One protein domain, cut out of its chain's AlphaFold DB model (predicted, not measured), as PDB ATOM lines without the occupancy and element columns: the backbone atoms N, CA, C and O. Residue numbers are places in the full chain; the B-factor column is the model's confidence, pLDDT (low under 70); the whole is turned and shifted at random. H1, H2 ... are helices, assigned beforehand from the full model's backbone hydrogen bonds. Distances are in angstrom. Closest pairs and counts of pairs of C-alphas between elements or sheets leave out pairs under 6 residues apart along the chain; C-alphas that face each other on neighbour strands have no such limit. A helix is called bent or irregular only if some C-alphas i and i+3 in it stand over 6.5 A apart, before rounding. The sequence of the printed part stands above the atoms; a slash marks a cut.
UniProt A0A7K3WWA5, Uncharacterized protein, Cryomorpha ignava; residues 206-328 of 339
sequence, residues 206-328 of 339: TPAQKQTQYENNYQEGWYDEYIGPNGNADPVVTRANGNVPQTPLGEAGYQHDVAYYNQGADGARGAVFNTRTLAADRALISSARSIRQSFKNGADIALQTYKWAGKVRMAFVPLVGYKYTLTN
ATOM      1  N   THR A 206      -8.310  28.426  38.763       88.25
ATOM      2  CA  THR A 206      -8.969  27.940  39.983       88.25
ATOM      3  C   THR A 206     -10.496  27.940  39.820       88.25
ATOM      4  O   THR A 206     -11.026  28.723  39.026       88.25
ATOM      5  N   PRO A 207     -11.243  27.138  40.603       86.12
ATOM      6  CA  PRO A 207     -12.707  27.154  40.566       86.12
ATOM      7  C   PRO A 207     -13.308  28.555  40.756       86.12
ATOM      8  O   PRO A 207     -14.233  28.926  40.041       86.12
ATOM      9  N   ALA A 208     -12.732  29.366  41.651       86.38
ATOM     10  CA  ALA A 208     -13.156  30.749  41.865       86.38
ATOM     11  C   ALA A 208     -12.934  31.623  40.619       86.38
ATOM     12  O   ALA A 208     -13.822  32.366  40.220       86.38
ATOM     13  N   GLN A 209     -11.785  31.491  39.952       87.06
ATOM     14  CA  GLN A 209     -11.509  32.226  38.713       87.06
ATOM     15  C   GLN A 209     -12.419  31.788  37.563       87.06
ATOM     16  O   GLN A 209     -12.844  32.632  36.777       87.06
ATOM     17  N   LYS A 210     -12.746  30.494  37.469       83.88
ATOM     18  CA  LYS A 210     -13.720  29.993  36.492       83.88
ATOM     19  C   LYS A 210     -15.125  30.543  36.756       83.88
ATOM     20  O   LYS A 210     -15.816  30.905  35.808       83.88
ATOM     21  N   GLN A 211     -15.516  30.668  38.024       85.12
ATOM     22  CA  GLN A 211     -16.777  31.296  38.420       85.12
ATOM     23  C   GLN A 211     -16.798  32.796  38.081       85.12
ATOM     24  O   GLN A 211     -17.744  33.262  37.457       85.12
ATOM     25  N   THR A 212     -15.728  33.541  38.372       86.25
ATOM     26  CA  THR A 212     -15.607  34.951  37.960       86.25
ATOM     27  C   THR A 212     -15.624  35.104  36.437       86.25
ATOM     28  O   THR A 212     -16.212  36.041  35.902       86.25
ATOM     29  N   GLN A 213     -14.993  34.182  35.704       83.00
ATOM     30  CA  GLN A 213     -15.059  34.168  34.245       83.00
ATOM     31  C   GLN A 213     -16.493  33.941  33.759       83.00
ATOM     32  O   GLN A 213     -16.916  34.614  32.825       83.00
ATOM     33  N   TYR A 214     -17.231  33.018  34.381       81.38
ATOM     34  CA  TYR A 214     -18.650  32.819  34.108       81.38
ATOM     35  C   TYR A 214     -19.446  34.103  34.365       81.38
ATOM     36  O   TYR A 214     -20.111  34.569  33.456       81.38
ATOM     37  N   GLU A 215     -19.309  34.743  35.524       83.50
ATOM     38  CA  GLU A 215     -20.046  35.974  35.856       83.50
ATOM     39  C   GLU A 215     -19.795  37.120  34.864       83.50
ATOM     40  O   GLU A 215     -20.713  37.866  34.531       83.50
ATOM     41  N   ASN A 216     -18.566  37.242  34.355       81.81
ATOM     42  CA  ASN A 216     -18.193  38.298  33.412       81.81
ATOM     43  C   ASN A 216     -18.606  38.012  31.964       81.81
ATOM     44  O   ASN A 216     -18.847  38.942  31.194       81.81
ATOM     45  N   ASN A 217     -18.616  36.738  31.572       74.19
ATOM     46  CA  ASN A 217     -18.721  36.335  30.171       74.19
ATOM     47  C   ASN A 217     -20.032  35.625  29.839       74.19
ATOM     48  O   ASN A 217     -20.350  35.465  28.662       74.19
ATOM     49  N   TYR A 218     -20.771  35.165  30.846       73.50
ATOM     50  CA  TYR A 218     -22.067  34.547  30.644       73.50
ATOM     51  C   TYR A 218     -23.008  35.575  30.030       73.50
ATOM     52  O   TYR A 218     -23.340  36.591  30.639       73.50
ATOM     53  N   GLN A 219     -23.440  35.297  28.807       67.31
ATOM     54  CA  GLN A 219     -24.570  35.979  28.213       67.31
ATOM     55  C   GLN A 219     -25.719  34.987  28.164       67.31
ATOM     56  O   GLN A 219     -25.569  33.868  27.669       67.31
ATOM     57  N   GLU A 220     -26.868  35.401  28.692       58.78
ATOM     58  CA  GLU A 220     -28.105  34.637  28.593       58.78
ATOM     59  C   GLU A 220     -28.486  34.534  27.106       58.78
ATOM     60  O   GLU A 220     -28.984  35.473  26.486       58.78
ATOM     61  N   GLY A 221     -28.102  33.414  26.494       56.75
ATOM     62  CA  GLY A 221     -28.340  33.104  25.090       56.75
ATOM     63  C   GLY A 221     -29.546  32.188  24.897       56.75
ATOM     64  O   GLY A 221     -30.254  31.838  25.837       56.75
ATOM     65  N   TRP A 222     -29.752  31.754  23.653       51.47
ATOM     66  CA  TRP A 222     -30.768  30.768  23.280       51.47
ATOM     67  C   TRP A 222     -30.380  29.380  23.807       51.47
ATOM     68  O   TRP A 222     -29.831  28.550  23.083       51.47
ATOM     69  N   TYR A 223     -30.612  29.155  25.095       52.72
ATOM     70  CA  TYR A 223     -30.323  27.892  25.753       52.72
ATOM     71  C   TYR A 223     -31.173  26.757  25.145       52.72
ATOM     72  O   TYR A 223     -32.313  26.974  24.728       52.72
ATOM     73  N   ASP A 224     -30.595  25.554  25.085       64.25
ATOM     74  CA  ASP A 224     -31.145  24.341  24.460       64.25
ATOM     75  C   ASP A 224     -31.026  24.293  22.920       64.25
ATOM     76  O   ASP A 224     -30.024  23.824  22.374       64.25
ATOM     77  N   GLU A 225     -32.000  24.806  22.173       57.59
ATOM     78  CA  GLU A 225     -32.109  24.537  20.733       57.59
ATOM     79  C   GLU A 225     -31.499  25.624  19.828       57.59
ATOM     80  O   GLU A 225     -31.951  25.841  18.705       57.59
ATOM     81  N   TYR A 226     -30.422  26.260  20.302       54.50
ATOM     82  CA  TYR A 226     -29.360  26.878  19.489       54.50
ATOM     83  C   TYR A 226     -27.969  26.732  20.160       54.50
ATOM     84  O   TYR A 226     -27.157  27.644  20.094       54.50
ATOM     85  N   ILE A 227     -27.714  25.561  20.770       54.84
ATOM     86  CA  ILE A 227     -26.431  24.993  21.256       54.84
ATOM     87  C   ILE A 227     -25.454  25.980  21.939       54.84
ATOM     88  O   ILE A 227     -24.661  26.647  21.278       54.84
ATOM     89  N   GLY A 228     -25.481  25.949  23.280       52.53
ATOM     90  CA  GLY A 228     -24.380  26.347  24.167       52.53
ATOM     91  C   GLY A 228     -24.342  27.796  24.635       52.53
ATOM     92  O   GLY A 228     -24.760  28.677  23.887       52.53
ATOM     93  N   PRO A 229     -23.859  28.090  25.866       45.91
ATOM     94  CA  PRO A 229     -23.811  29.456  26.375       45.91
ATOM     95  C   PRO A 229     -23.017  30.348  25.425       45.91
ATOM     96  O   PRO A 229     -21.817  30.177  25.203       45.91
ATOM     97  N   ASN A 230     -23.719  31.328  24.870       53.09
ATOM     98  CA  ASN A 230     -23.115  32.366  24.062       53.09
ATOM     99  C   ASN A 230     -22.233  33.214  24.997       53.09
ATOM    100  O   ASN A 230     -22.687  33.625  26.063       53.09
ATOM    101  N   GLY A 231     -20.962  33.434  24.636       53.47
ATOM    102  CA  GLY A 231     -20.060  34.302  25.410       53.47
ATOM    103  C   GLY A 231     -18.742  33.696  25.910       53.47
ATOM    104  O   GLY A 231     -18.028  34.370  26.636       53.47
ATOM    105  N   ASN A 232     -18.340  32.484  25.504       62.38
ATOM    106  CA  ASN A 232     -17.071  31.840  25.924       62.38
ATOM    107  C   ASN A 232     -16.982  31.484  27.431       62.38
ATOM    108  O   ASN A 232     -15.875  31.321  27.959       62.38
ATOM    109  N   ALA A 233     -18.114  31.386  28.135       70.75
ATOM    110  CA  ALA A 233     -18.158  30.901  29.516       70.75
ATOM    111  C   ALA A 233     -17.872  29.386  29.588       70.75
ATOM    112  O   ALA A 233     -18.135  28.657  28.633       70.75
ATOM    113  N   ASP A 234     -17.332  28.907  30.717       79.25
ATOM    114  CA  ASP A 234     -17.103  27.471  30.933       79.25
ATOM    115  C   ASP A 234     -18.466  26.741  30.977       79.25
ATOM    116  O   ASP A 234     -19.310  27.066  31.826       79.25
ATOM    117  N   PRO A 235     -18.725  25.774  30.076       78.44
ATOM    118  CA  PRO A 235     -20.002  25.070  30.025       78.44
ATOM    119  C   PRO A 235     -20.261  24.248  31.294       78.44
ATOM    120  O   PRO A 235     -21.408  24.138  31.729       78.44
ATOM    121  N   VAL A 236     -19.221  23.726  31.953       82.81
ATOM    122  CA  VAL A 236     -19.354  22.980  33.216       82.81
ATOM    123  C   VAL A 236     -19.794  23.910  34.343       82.81
ATOM    124  O   VAL A 236     -20.706  23.571  35.096       82.81
ATOM    125  N   VAL A 237     -19.211  25.108  34.421       82.31
ATOM    126  CA  VAL A 237     -19.628  26.134  35.391       82.31
ATOM    127  C   VAL A 237     -21.047  26.609  35.096       82.31
ATOM    128  O   VAL A 237     -21.851  26.760  36.010       82.31
ATOM    129  N   THR A 238     -21.394  26.763  33.820       80.00
ATOM    130  CA  THR A 238     -22.748  27.142  33.397       80.00
ATOM    131  C   THR A 238     -23.791  26.133  33.885       80.00
ATOM    132  O   THR A 238     -24.808  26.534  34.454       80.00
ATOM    133  N   ARG A 239     -23.500  24.829  33.753       82.12
ATOM    134  CA  ARG A 239     -24.331  23.742  34.294       82.12
ATOM    135  C   ARG A 239     -24.393  23.760  35.821       82.12
ATOM    136  O   ARG A 239     -25.474  23.596  36.380       82.12
ATOM    137  N   ALA A 240     -23.268  23.999  36.495       82.69
ATOM    138  CA  ALA A 240     -23.213  24.095  37.955       82.69
ATOM    139  C   ALA A 240     -24.042  25.268  38.514       82.69
ATOM    140  O   ALA A 240     -24.574  25.170  39.615       82.69
ATOM    141  N   ASN A 241     -24.207  26.344  37.739       81.19
ATOM    142  CA  ASN A 241     -25.062  27.487  38.076       81.19
ATOM    143  C   ASN A 241     -26.552  27.261  37.720       81.19
ATOM    144  O   ASN A 241     -27.336  28.205  37.730       81.19
ATOM    145  N   GLY A 242     -26.963  26.021  37.421       79.38
ATOM    146  CA  GLY A 242     -28.370  25.638  37.239       79.38
ATOM    147  C   GLY A 242     -28.890  25.709  35.802       79.38
ATOM    148  O   GLY A 242     -30.034  25.336  35.552       79.38
ATOM    149  N   ASN A 243     -28.062  26.116  34.839       79.12
ATOM    150  CA  ASN A 243     -28.438  26.102  33.428       79.12
ATOM    151  C   ASN A 243     -28.188  24.698  32.866       79.12
ATOM    152  O   ASN A 243     -27.067  24.387  32.445       79.12
ATOM    153  N   VAL A 244     -29.215  23.842  32.895       77.12
ATOM    154  CA  VAL A 244     -29.158  22.431  32.468       77.12
ATOM    155  C   VAL A 244     -30.016  22.210  31.214       77.12
ATOM    156  O   VAL A 244     -31.153  22.698  31.195       77.12
ATOM    157  N   PRO A 245     -29.529  21.488  30.178       77.88
ATOM    158  CA  PRO A 245     -30.303  21.215  28.967       77.88
ATOM    159  C   PRO A 245     -31.594  20.465  29.274       77.88
ATOM    160  O   PRO A 245     -31.603  19.581  30.127       77.88
ATOM    161  N   GLN A 246     -32.676  20.809  28.575       81.31
ATOM    162  CA  GLN A 246     -33.987  20.193  28.782       81.31
ATOM    163  C   GLN A 246     -34.310  19.174  27.683       81.31
ATOM    164  O   GLN A 246     -35.087  18.247  27.912       81.31
ATOM    165  N   THR A 247     -33.701  19.300  26.498       82.56
ATOM    166  CA  THR A 247     -33.875  18.342  25.401       82.56
ATOM    167  C   THR A 247     -32.675  17.402  25.228       82.56
ATOM    168  O   THR A 247     -31.530  17.775  25.504       82.56
ATOM    169  N   PRO A 248     -32.885  16.200  24.652       78.25
ATOM    170  CA  PRO A 248     -31.787  15.316  24.254       78.25
ATOM    171  C   PRO A 248     -30.802  15.964  23.270       78.25
ATOM    172  O   PRO A 248     -29.628  15.594  23.225       78.25
ATOM    173  N   LEU A 249     -31.270  16.921  22.458       80.12
ATOM    174  CA  LEU A 249     -30.403  17.655  21.541       80.12
ATOM    175  C   LEU A 249     -29.569  18.700  22.282       80.12
ATOM    176  O   LEU A 249     -28.392  18.848  21.963       80.12
ATOM    177  N   GLY A 250     -30.153  19.380  23.266       80.06
ATOM    178  CA  GLY A 250     -29.440  20.289  24.153       80.06
ATOM    179  C   GLY A 250     -28.361  19.573  24.959       80.06
ATOM    180  O   GLY A 250     -27.265  20.104  25.098       80.06
ATOM    181  N   GLU A 251     -28.611  18.341  25.420       80.56
ATOM    182  CA  GLU A 251     -27.577  17.537  26.088       80.56
ATOM    183  C   GLU A 251     -26.430  17.195  25.132       80.56
ATOM    184  O   GLU A 251     -25.262  17.359  25.476       80.56
ATOM    185  N   ALA A 252     -26.742  16.789  23.897       77.38
ATOM    186  CA  ALA A 252     -25.718  16.567  22.877       77.38
ATOM    187  C   ALA A 252     -24.930  17.851  22.551       77.38
ATOM    188  O   ALA A 252     -23.720  17.786  22.337       77.38
ATOM    189  N   GLY A 253     -25.610  19.002  22.541       77.75
ATOM    190  CA  GLY A 253     -25.006  20.323  22.392       77.75
ATOM    191  C   GLY A 253     -24.058  20.661  23.539       77.75
ATOM    192  O   GLY A 253     -22.911  21.000  23.296       77.75
ATOM    193  N   TYR A 254     -24.470  20.436  24.785       79.00
ATOM    194  CA  TYR A 254     -23.609  20.638  25.948       79.00
ATOM    195  C   TYR A 254     -22.326  19.799  25.883       79.00
ATOM    196  O   TYR A 254     -21.237  20.311  26.132       79.00
ATOM    197  N   GLN A 255     -22.428  18.512  25.537       77.81
ATOM    198  CA  GLN A 255     -21.245  17.649  25.422       77.81
ATOM    199  C   GLN A 255     -20.303  18.134  24.310       77.81
ATOM    200  O   GLN A 255     -19.077  18.065  24.443       77.81
ATOM    201  N   HIS A 256     -20.872  18.658  23.221       79.75
ATOM    202  CA  HIS A 256     -20.129  19.304  22.142       79.75
ATOM    203  C   HIS A 256     -19.420  20.579  22.627       79.75
ATOM    204  O   HIS A 256     -18.211  20.696  22.424       79.75
ATOM    205  N   ASP A 257     -20.109  21.450  23.364       79.81
ATOM    206  CA  ASP A 257     -19.543  22.687  23.916       79.81
ATOM    207  C   ASP A 257     -18.427  22.419  24.923       79.81
ATOM    208  O   ASP A 257     -17.395  23.086  24.894       79.81
ATOM    209  N   VAL A 258     -18.589  21.419  25.795       79.69
ATOM    210  CA  VAL A 258     -17.540  20.988  26.733       79.69
ATOM    211  C   VAL A 258     -16.297  20.546  25.966       79.69
ATOM    212  O   VAL A 258     -15.184  20.967  26.289       79.69
ATOM    213  N   ALA A 259     -16.466  19.729  24.925       77.69
ATOM    214  CA  ALA A 259     -15.347  19.281  24.108       77.69
ATOM    215  C   ALA A 259     -14.667  20.450  23.375       77.69
ATOM    216  O   ALA A 259     -13.439  20.526  23.357       77.69
ATOM    217  N   TYR A 260     -15.437  21.389  22.826       76.62
ATOM    218  CA  TYR A 260     -14.915  22.593  22.176       76.62
ATOM    219  C   TYR A 260     -14.169  23.504  23.157       76.62
ATOM    220  O   TYR A 260     -13.044  23.928  22.875       76.62
ATOM    221  N   TYR A 261     -14.745  23.744  24.337       78.69
ATOM    222  CA  TYR A 261     -14.156  24.571  25.387       78.69
ATOM    223  C   TYR A 261     -12.823  23.993  25.878       78.69
ATOM    224  O   TYR A 261     -11.839  24.731  25.988       78.69
ATOM    225  N   ASN A 262     -12.772  22.675  26.093       78.69
ATOM    226  CA  ASN A 262     -11.569  21.949  26.512       78.69
ATOM    227  C   ASN A 262     -10.473  21.931  25.441       78.69
ATOM    228  O   ASN A 262      -9.298  21.818  25.776       78.69
ATOM    229  N   GLN A 263     -10.835  22.055  24.162       76.12
ATOM    230  CA  GLN A 263      -9.874  22.215  23.068       76.12
ATOM    231  C   GLN A 263      -9.499  23.681  22.816       76.12
ATOM    232  O   GLN A 263      -8.686  23.942  21.935       76.12
ATOM    233  N   GLY A 264     -10.083  24.635  23.554       75.06
ATOM    234  CA  GLY A 264      -9.900  26.071  23.328       75.06
ATOM    235  C   GLY A 264     -10.475  26.565  21.997       75.06
ATOM    236  O   GLY A 264     -10.147  27.670  21.569       75.06
ATOM    237  N   ALA A 265     -11.310  25.758  21.341       75.19
ATOM    238  CA  ALA A 265     -11.759  25.925  19.964       75.19
ATOM    239  C   ALA A 265     -12.980  26.853  19.853       75.19
ATOM    240  O   ALA A 265     -14.009  26.479  19.293       75.19
ATOM    241  N   ASP A 266     -12.889  28.064  20.403       70.94
ATOM    242  CA  ASP A 266     -14.046  28.963  20.446       70.94
ATOM    243  C   ASP A 266     -14.367  29.597  19.084       70.94
ATOM    244  O   ASP A 266     -13.481  29.974  18.303       70.94
ATOM    245  N   GLY A 267     -15.663  29.805  18.848       67.94
ATOM    246  CA  GLY A 267     -16.182  30.543  17.703       67.94
ATOM    247  C   GLY A 267     -15.948  29.865  16.349       67.94
ATOM    248  O   GLY A 267     -15.439  28.752  16.237       67.94
ATOM    249  N   ALA A 268     -16.316  30.569  15.275       62.66
ATOM    250  CA  ALA A 268     -16.298  30.016  13.919       62.66
ATOM    251  C   ALA A 268     -14.895  29.601  13.437       62.66
ATOM    252  O   ALA A 268     -14.766  28.687  12.631       62.66
ATOM    253  N   ARG A 269     -13.827  30.250  13.925       60.78
ATOM    254  CA  ARG A 269     -12.448  29.934  13.515       60.78
ATOM    255  C   ARG A 269     -11.969  28.609  14.106       60.78
ATOM    256  O   ARG A 269     -11.515  27.758  13.344       60.78
ATOM    257  N   GLY A 270     -12.131  28.411  15.418       62.75
ATOM    258  CA  GLY A 270     -11.861  27.123  16.063       62.75
ATOM    259  C   GLY A 270     -12.759  26.030  15.482       62.75
ATOM    260  O   GLY A 270     -12.284  24.965  15.097       62.75
ATOM    261  N   ALA A 271     -14.037  26.349  15.256       67.00
ATOM    262  CA  ALA A 271     -14.987  25.431  14.643       67.00
ATOM    263  C   ALA A 271     -14.664  25.035  13.199       67.00
ATOM    264  O   ALA A 271     -15.160  24.009  12.768       67.00
ATOM    265  N   VAL A 272     -13.875  25.791  12.434       62.25
ATOM    266  CA  VAL A 272     -13.541  25.445  11.040       62.25
ATOM    267  C   VAL A 272     -12.165  24.797  10.939       62.25
ATOM    268  O   VAL A 272     -12.007  23.810  10.223       62.25
ATOM    269  N   PHE A 273     -11.185  25.309  11.681       66.62
ATOM    270  CA  PHE A 273      -9.779  24.959  11.489       66.62
ATOM    271  C   PHE A 273      -9.198  24.054  12.576       66.62
ATOM    272  O   PHE A 273      -8.150  23.452  12.348       66.62
ATOM    273  N   ASN A 274      -9.847  23.913  13.735       71.81
ATOM    274  CA  ASN A 274      -9.354  23.035  14.791       71.81
ATOM    275  C   ASN A 274      -9.797  21.587  14.534       71.81
ATOM    276  O   ASN A 274     -10.926  21.198  14.838       71.81
ATOM    277  N   THR A 275      -8.903  20.760  13.992       68.62
ATOM    278  CA  THR A 275      -9.188  19.349  13.680       68.62
ATOM    279  C   THR A 275      -9.389  18.478  14.927       68.62
ATOM    280  O   THR A 275     -10.026  17.430  14.835       68.62
ATOM    281  N   ARG A 276      -8.963  18.920  16.120       69.50
ATOM    282  CA  ARG A 276      -9.160  18.182  17.387       69.50
ATOM    283  C   ARG A 276     -10.619  18.152  17.843       69.50
ATOM    284  O   ARG A 276     -10.995  17.323  18.665       69.50
ATOM    285  N   THR A 277     -11.457  19.015  17.276       75.56
ATOM    286  CA  THR A 277     -12.906  19.039  17.526       75.56
ATOM    287  C   THR A 277     -13.704  18.073  16.642       75.56
ATOM    288  O   THR A 277     -14.903  17.897  16.848       75.56
ATOM    289  N   LEU A 278     -13.052  17.383  15.694       71.06
ATOM    290  CA  LEU A 278     -13.705  16.478  14.741       71.06
ATOM    291  C   LEU A 278     -14.508  15.363  15.431       71.06
ATOM    292  O   LEU A 278     -15.589  14.995  14.970       71.06
ATOM    293  N   ALA A 279     -14.000  14.831  16.547       67.88
ATOM    294  CA  ALA A 279     -14.700  13.816  17.330       67.88
ATOM    295  C   ALA A 279     -15.999  14.364  17.948       67.88
ATOM    296  O   ALA A 279     -17.040  13.711  17.861       67.88
ATOM    297  N   ALA A 280     -15.955  15.582  18.497       72.25
ATOM    298  CA  ALA A 280     -17.123  16.257  19.057       72.25
ATOM    299  C   ALA A 280     -18.182  16.525  17.979       72.25
ATOM    300  O   ALA A 280     -19.362  16.247  18.186       72.25
ATOM    301  N   ASP A 281     -17.765  16.970  16.791       75.81
ATOM    302  CA  ASP A 281     -18.680  17.209  15.670       75.81
ATOM    303  C   ASP A 281     -19.355  15.921  15.185       75.81
ATOM    304  O   ASP A 281     -20.562  15.891  14.937       75.81
ATOM    305  N   ARG A 282     -18.591  14.825  15.072       74.88
ATOM    306  CA  ARG A 282     -19.133  13.510  14.699       74.88
ATOM    307  C   ARG A 282     -20.117  12.994  15.744       74.88
ATOM    308  O   ARG A 282     -21.167  12.469  15.367       74.88
ATOM    309  N   ALA A 283     -19.801  13.158  17.028       72.06
ATOM    310  CA  ALA A 283     -20.692  12.789  18.121       72.06
ATOM    311  C   ALA A 283     -22.004  13.585  18.052       72.06
ATOM    312  O   ALA A 283     -23.078  12.985  18.081       72.06
ATOM    313  N   LEU A 284     -21.935  14.901  17.827       77.12
ATOM    314  CA  LEU A 284     -23.112  15.759  17.684       77.12
ATOM    315  C   LEU A 284     -23.993  15.349  16.486       77.12
ATOM    316  O   LEU A 284     -25.214  15.232  16.620       77.12
ATOM    317  N   ILE A 285     -23.393  15.057  15.325       71.88
ATOM    318  CA  ILE A 285     -24.117  14.546  14.145       71.88
ATOM    319  C   ILE A 285     -24.785  13.199  14.445       71.88
ATOM    320  O   ILE A 285     -25.925  12.971  14.023       71.88
ATOM    321  N   SER A 286     -24.078  12.301  15.137       73.06
ATOM    322  CA  SER A 286     -24.581  10.975  15.507       73.06
ATOM    323  C   SER A 286     -25.785  11.083  16.443       73.06
ATOM    324  O   SER A 286     -26.847  10.525  16.150       73.06
ATOM    325  N   SER A 287     -25.679  11.897  17.495       75.38
ATOM    326  CA  SER A 287     -26.775  12.182  18.424       75.38
ATOM    327  C   SER A 287     -27.975  12.791  17.701       75.38
ATOM    328  O   SER A 287     -29.095  12.299  17.828       75.38
ATOM    329  N   ALA A 288     -27.755  13.779  16.830       71.56
ATOM    330  CA  ALA A 288     -28.820  14.377  16.027       71.56
ATOM    331  C   ALA A 288     -29.495  13.366  15.075       71.56
ATOM    332  O   ALA A 288     -30.705  13.427  14.834       71.56
ATOM    333  N   ARG A 289     -28.745  12.402  14.524       75.12
ATOM    334  CA  ARG A 289     -29.310  11.301  13.725       75.12
ATOM    335  C   ARG A 289     -30.174  10.384  14.592       75.12
ATOM    336  O   ARG A 289     -31.294  10.080  14.179       75.12
ATOM    337  N   SER A 290     -29.674   9.988  15.762       75.06
ATOM    338  CA  SER A 290     -30.378   9.118  16.711       75.06
ATOM    339  C   SER A 290     -31.694   9.737  17.196       75.06
ATOM    340  O   SER A 290     -32.740   9.092  17.136       75.06
ATOM    341  N   ILE A 291     -31.687  11.028  17.548       77.94
ATOM    342  CA  ILE A 291     -32.883  11.790  17.951       77.94
ATOM    343  C   ILE A 291     -33.945  11.761  16.849       77.94
ATOM    344  O   ILE A 291     -35.116  11.468  17.094       77.94
ATOM    345  N   ARG A 292     -33.542  12.010  15.598       84.06
ATOM    346  CA  ARG A 292     -34.474  11.981  14.462       84.06
ATOM    347  C   ARG A 292     -35.030  10.593  14.184       84.06
ATOM    348  O   ARG A 292     -36.170  10.489  13.738       84.06
ATOM    349  N   GLN A 293     -34.229   9.550  14.379       77.00
ATOM    350  CA  GLN A 293     -34.672   8.170  14.208       77.00
ATOM    351  C   GLN A 293     -35.651   7.772  15.314       77.00
ATOM    352  O   GLN A 293     -36.707   7.229  15.012       77.00
ATOM    353  N   SER A 294     -35.361   8.138  16.560       74.94
ATOM    354  CA  SER A 294     -36.233   7.896  17.711       74.94
ATOM    355  C   SER A 294     -37.589   8.593  17.555       74.94
ATOM    356  O   SER A 294     -38.619   7.948  17.719       74.94
ATOM    357  N   PHE A 295     -37.608   9.857  17.109       81.50
ATOM    358  CA  PHE A 295     -38.850  10.580  16.797       81.50
ATOM    359  C   PHE A 295     -39.680   9.857  15.723       81.50
ATOM    360  O   PHE A 295     -40.884   9.675  15.869       81.50
ATOM    361  N   LYS A 296     -39.036   9.391  14.642       80.00
ATOM    362  CA  LYS A 296     -39.712   8.623  13.577       80.00
ATOM    363  C   LYS A 296     -40.243   7.272  14.054       80.00
ATOM    364  O   LYS A 296     -41.225   6.791  13.502       80.00
ATOM    365  N   ASN A 297     -39.600   6.685  15.057       85.88
ATOM    366  CA  ASN A 297     -40.002   5.424  15.671       85.88
ATOM    367  C   ASN A 297     -41.079   5.607  16.758       85.88
ATOM    368  O   ASN A 297     -41.434   4.635  17.417       85.88
ATOM    369  N   GLY A 298     -41.599   6.827  16.949       85.31
ATOM    370  CA  GLY A 298     -42.685   7.115  17.887       85.31
ATOM    371  C   GLY A 298     -42.242   7.423  19.319       85.31
ATOM    372  O   GLY A 298     -43.083   7.406  20.212       85.31
ATOM    373  N   ALA A 299     -40.954   7.697  19.559       82.00
ATOM    374  CA  ALA A 299     -40.501   8.184  20.861       82.00
ATOM    375  C   ALA A 299     -41.082   9.576  21.161       82.00
ATOM    376  O   ALA A 299     -41.231  10.395  20.248       82.00
ATOM    377  N   ASP A 300     -41.347   9.851  22.440       87.50
ATOM    378  CA  ASP A 300     -41.831  11.149  22.917       87.50
ATOM    379  C   ASP A 300     -40.711  12.201  22.852       87.50
ATOM    380  O   ASP A 300     -39.951  12.424  23.791       87.50
ATOM    381  N   ILE A 301     -40.536  12.775  21.665       83.94
ATOM    382  CA  ILE A 301     -39.556  13.814  21.360       83.94
ATOM    383  C   ILE A 301     -40.320  14.986  20.756       83.94
ATOM    384  O   ILE A 301     -41.102  14.816  19.820       83.94
ATOM    385  N   ALA A 302     -40.063  16.201  21.237       87.44
ATOM    386  CA  ALA A 302     -40.719  17.383  20.700       87.44
ATOM    387  C   ALA A 302     -40.406  17.571  19.201       87.44
ATOM    388  O   ALA A 302     -39.268  17.426  18.737       87.44
ATOM    389  N   LEU A 303     -41.419  17.968  18.422       87.06
ATOM    390  CA  LEU A 303     -41.259  18.268  16.991       87.06
ATOM    391  C   LEU A 303     -40.186  19.346  16.747       87.06
ATOM    392  O   LEU A 303     -39.514  19.340  15.711       87.06
ATOM    393  N   GLN A 304     -40.034  20.272  17.694       85.69
ATOM    394  CA  GLN A 304     -39.016  21.317  17.663       85.69
ATOM    395  C   GLN A 304     -37.603  20.713  17.692       85.69
ATOM    396  O   GLN A 304     -36.836  20.936  16.752       85.69
ATOM    397  N   THR A 305     -37.324  19.829  18.653       82.88
ATOM    398  CA  THR A 305     -36.064  19.081  18.783       82.88
ATOM    399  C   THR A 305     -35.761  18.248  17.535       82.88
ATOM    400  O   THR A 305     -34.635  18.242  17.032       82.88
ATOM    401  N   TYR A 306     -36.775  17.609  16.943       81.31
ATOM    402  CA  TYR A 306     -36.632  16.880  15.676       81.31
ATOM    403  C   TYR A 306     -36.194  17.781  14.504       81.31
ATOM    404  O   TYR A 306     -35.307  17.416  13.711       81.31
ATOM    405  N   LYS A 307     -36.823  18.959  14.363       83.38
ATOM    406  CA  LYS A 307     -36.479  19.948  13.327       83.38
ATOM    407  C   LYS A 307     -35.062  20.482  13.543       83.38
ATOM    408  O   LYS A 307     -34.290  20.548  12.583       83.38
ATOM    409  N   TRP A 308     -34.705  20.783  14.787       83.69
ATOM    410  CA  TRP A 308     -33.382  21.261  15.181       83.69
ATOM    411  C   TRP A 308     -32.270  20.256  14.914       83.69
ATOM    412  O   TRP A 308     -31.286  20.593  14.257       83.69
ATOM    413  N   ALA A 309     -32.480  18.991  15.270       75.81
ATOM    414  CA  ALA A 309     -31.557  17.913  14.936       75.81
ATOM    415  C   ALA A 309     -31.345  17.787  13.412       75.81
ATOM    416  O   ALA A 309     -30.284  17.379  12.942       75.81
ATOM    417  N   GLY A 310     -32.343  18.168  12.606       69.62
ATOM    418  CA  GLY A 310     -32.194  18.288  11.154       69.62
ATOM    419  C   GLY A 310     -31.208  19.378  10.742       69.62
ATOM    420  O   GLY A 310     -30.307  19.114   9.948       69.62
ATOM    421  N   LYS A 311     -31.356  20.582  11.304       78.38
ATOM    422  CA  LYS A 311     -30.476  21.729  11.030       78.38
ATOM    423  C   LYS A 311     -29.033  21.465  11.459       78.38
ATOM    424  O   LYS A 311     -28.124  21.736  10.682       78.38
ATOM    425  N   VAL A 312     -28.830  20.865  12.636       75.88
ATOM    426  CA  VAL A 312     -27.501  20.472  13.135       75.88
ATOM    427  C   VAL A 312     -26.791  19.577  12.125       75.88
ATOM    428  O   VAL A 312     -25.667  19.857  11.723       75.88
ATOM    429  N   ARG A 313     -27.467  18.542  11.614       79.88
ATOM    430  CA  ARG A 313     -26.873  17.668  10.592       79.88
ATOM    431  C   ARG A 313     -26.542  18.417   9.301       79.88
ATOM    432  O   ARG A 313     -25.481  18.176   8.739       79.88
ATOM    433  N   MET A 314     -27.410  19.319   8.844       65.38
ATOM    434  CA  MET A 314     -27.158  20.110   7.631       65.38
ATOM    435  C   MET A 314     -25.929  21.020   7.761       65.38
ATOM    436  O   MET A 314     -25.206  21.184   6.785       65.38
ATOM    437  N   ALA A 315     -25.680  21.583   8.944       70.94
ATOM    438  CA  ALA A 315     -24.533  22.454   9.188       70.94
ATOM    439  C   ALA A 315     -23.230  21.669   9.430       70.94
ATOM    440  O   ALA A 315     -22.191  22.000   8.864       70.94
ATOM    441  N   PHE A 316     -23.278  20.611  10.243       70.50
ATOM    442  CA  PHE A 316     -22.068  19.930  10.710       70.50
ATOM    443  C   PHE A 316     -21.551  18.847   9.756       70.50
ATOM    444  O   PHE A 316     -20.352  18.594   9.732       70.50
ATOM    445  N   VAL A 317     -22.398  18.222   8.928       65.06
ATOM    446  CA  VAL A 317     -21.937  17.236   7.929       65.06
ATOM    447  C   VAL A 317     -20.903  17.818   6.947       65.06
ATOM    448  O   VAL A 317     -19.833  17.218   6.819       65.06
ATOM    449  N   PRO A 318     -21.145  18.963   6.273       59.47
ATOM    450  CA  PRO A 318     -20.141  19.547   5.384       59.47
ATOM    451  C   PRO A 318     -18.894  20.019   6.144       59.47
ATOM    452  O   PRO A 318     -17.784  19.867   5.641       59.47
ATOM    453  N   LEU A 319     -19.055  20.517   7.376       66.06
ATOM    454  CA  LEU A 319     -17.945  20.935   8.235       66.06
ATOM    455  C   LEU A 319     -17.018  19.766   8.603       66.06
ATOM    456  O   LEU A 319     -15.800  19.889   8.507       66.06
ATOM    457  N   VAL A 320     -17.588  18.616   8.974       64.12
ATOM    458  CA  VAL A 320     -16.837  17.383   9.246       64.12
ATOM    459  C   VAL A 320     -16.124  16.895   7.991       64.12
ATOM    460  O   VAL A 320     -14.959  16.519   8.075       64.12
ATOM    461  N   GLY A 321     -16.781  16.951   6.828       54.78
ATOM    462  CA  GLY A 321     -16.146  16.638   5.547       54.78
ATOM    463  C   GLY A 321     -14.928  17.526   5.282       54.78
ATOM    464  O   GLY A 321     -13.845  17.022   4.998       54.78
ATOM    465  N   TYR A 322     -15.073  18.840   5.468       63.03
ATOM    466  CA  TYR A 322     -13.980  19.803   5.337       63.03
ATOM    467  C   TYR A 322     -12.832  19.522   6.319       63.03
ATOM    468  O   TYR A 322     -11.684  19.371   5.904       63.03
ATOM    469  N   LYS A 323     -13.114  19.352   7.614       63.03
ATOM    470  CA  LYS A 323     -12.083  19.026   8.613       63.03
ATOM    471  C   LYS A 323     -11.386  17.699   8.332       63.03
ATOM    472  O   LYS A 323     -10.180  17.586   8.538       63.03
ATOM    473  N   TYR A 324     -12.110  16.710   7.816       62.62
ATOM    474  CA  TYR A 324     -11.518  15.448   7.394       62.62
ATOM    475  C   TYR A 324     -10.498  15.664   6.266       62.62
ATOM    476  O   TYR A 324      -9.412  15.094   6.322       62.62
ATOM    477  N   THR A 325     -10.770  16.555   5.303       57.44
ATOM    478  CA  THR A 325      -9.765  16.925   4.285       57.44
ATOM    479  C   THR A 325      -8.537  17.614   4.894       57.44
ATOM    480  O   THR A 325      -7.414  17.290   4.517       57.44
ATOM    481  N   LEU A 326      -8.724  18.465   5.913       60.56
ATOM    482  CA  LEU A 326      -7.633  19.101   6.667       60.56
ATOM    483  C   LEU A 326      -6.837  18.145   7.564       60.56
ATOM    484  O   LEU A 326      -5.783  18.528   8.050       60.56
ATOM    485  N   THR A 327      -7.318  16.929   7.819       57.84
ATOM    486  CA  THR A 327      -6.594  15.933   8.636       57.84
ATOM    487  C   THR A 327      -5.865  14.906   7.754       57.84
ATOM    488  O   THR A 327      -5.019  14.159   8.236       57.84
ATOM    489  N   ASN A 328      -6.171  14.871   6.449       51.72
ATOM    490  CA  ASN A 328      -5.675  13.879   5.487       51.72
ATOM    491  C   ASN A 328      -4.979  14.522   4.259       51.72
ATOM    492  O   ASN A 328      -4.992  13.969   3.164       51.72
TER     493      ASN A 328
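What this domain is: This is residues 206 to 328 of the 339 residues of an uncharacterized protein of Cryomorpha ignava (UniProt A0A7K3WWA5). The longest helix, H6, and H5 form a long helical hairpin, and H3 runs alongside H5, making an up-and-down bundle of three in which each helix runs against the one before. Beyond H3 come H2 and then H1, at one far end, while short H4 packs on the last part of H6. The printed part has 123 residues with six named helices, H1 to H6 along the chain, and no named strand: all helix. It is compact, with a radius of gyration of the C-alphas of 15.0 A, and flat, spanning 45 by 39 by 18 A.

Where its parts are: H6, residues 303 to 327, is 35.7 A long and ends at C-alpha 327 (-6.594, 15.933, 8.636). H5, residues 275 to 296, measures 32.4 A and is irregular: C-alphas 276 and 279 are 7.1 A apart. H3 is residues 248 to 262, 21.4 A; H4 267 to 273, 10.5 A; H2 235 to 240, 8.6 A; H1 207 to 217, 15.1 A, from C-alpha 207 (-12.707, 27.154, 40.566).

How they stand to each other: H6 touches H5 at a shallow tilt of 30 degrees, opposite ways, closest at C-alphas 309 and 288, 4.6 A. H3 touches H5 at 3 degrees, opposite ways, C-alphas 256 and 280 being closest at 5.3 A. After a 28-degree kink near 317, H6 touches H4, closest at C-alphas 319 and 272, 6.9 A. H2 touches H3, C-alphas 235 and 258 closest at 5.8 A; H1 touches H2, C-alphas 211 and 237 closest at 6.6 A. Every O i to N i+4 pair is within hydrogen-bond range in H1 to H4, against 16 of 18 in H5 and 19 of 21 in H6.

The domain as a whole: The farthest C-alphas, 209 and 297, are 45.4 A apart. The printed part has no cut. The H1 to H2 link is long, 17 residues. Mean pLDDT of the printed part is 73.5; residues 219 to 232 and 317 to 328 are among those under 70.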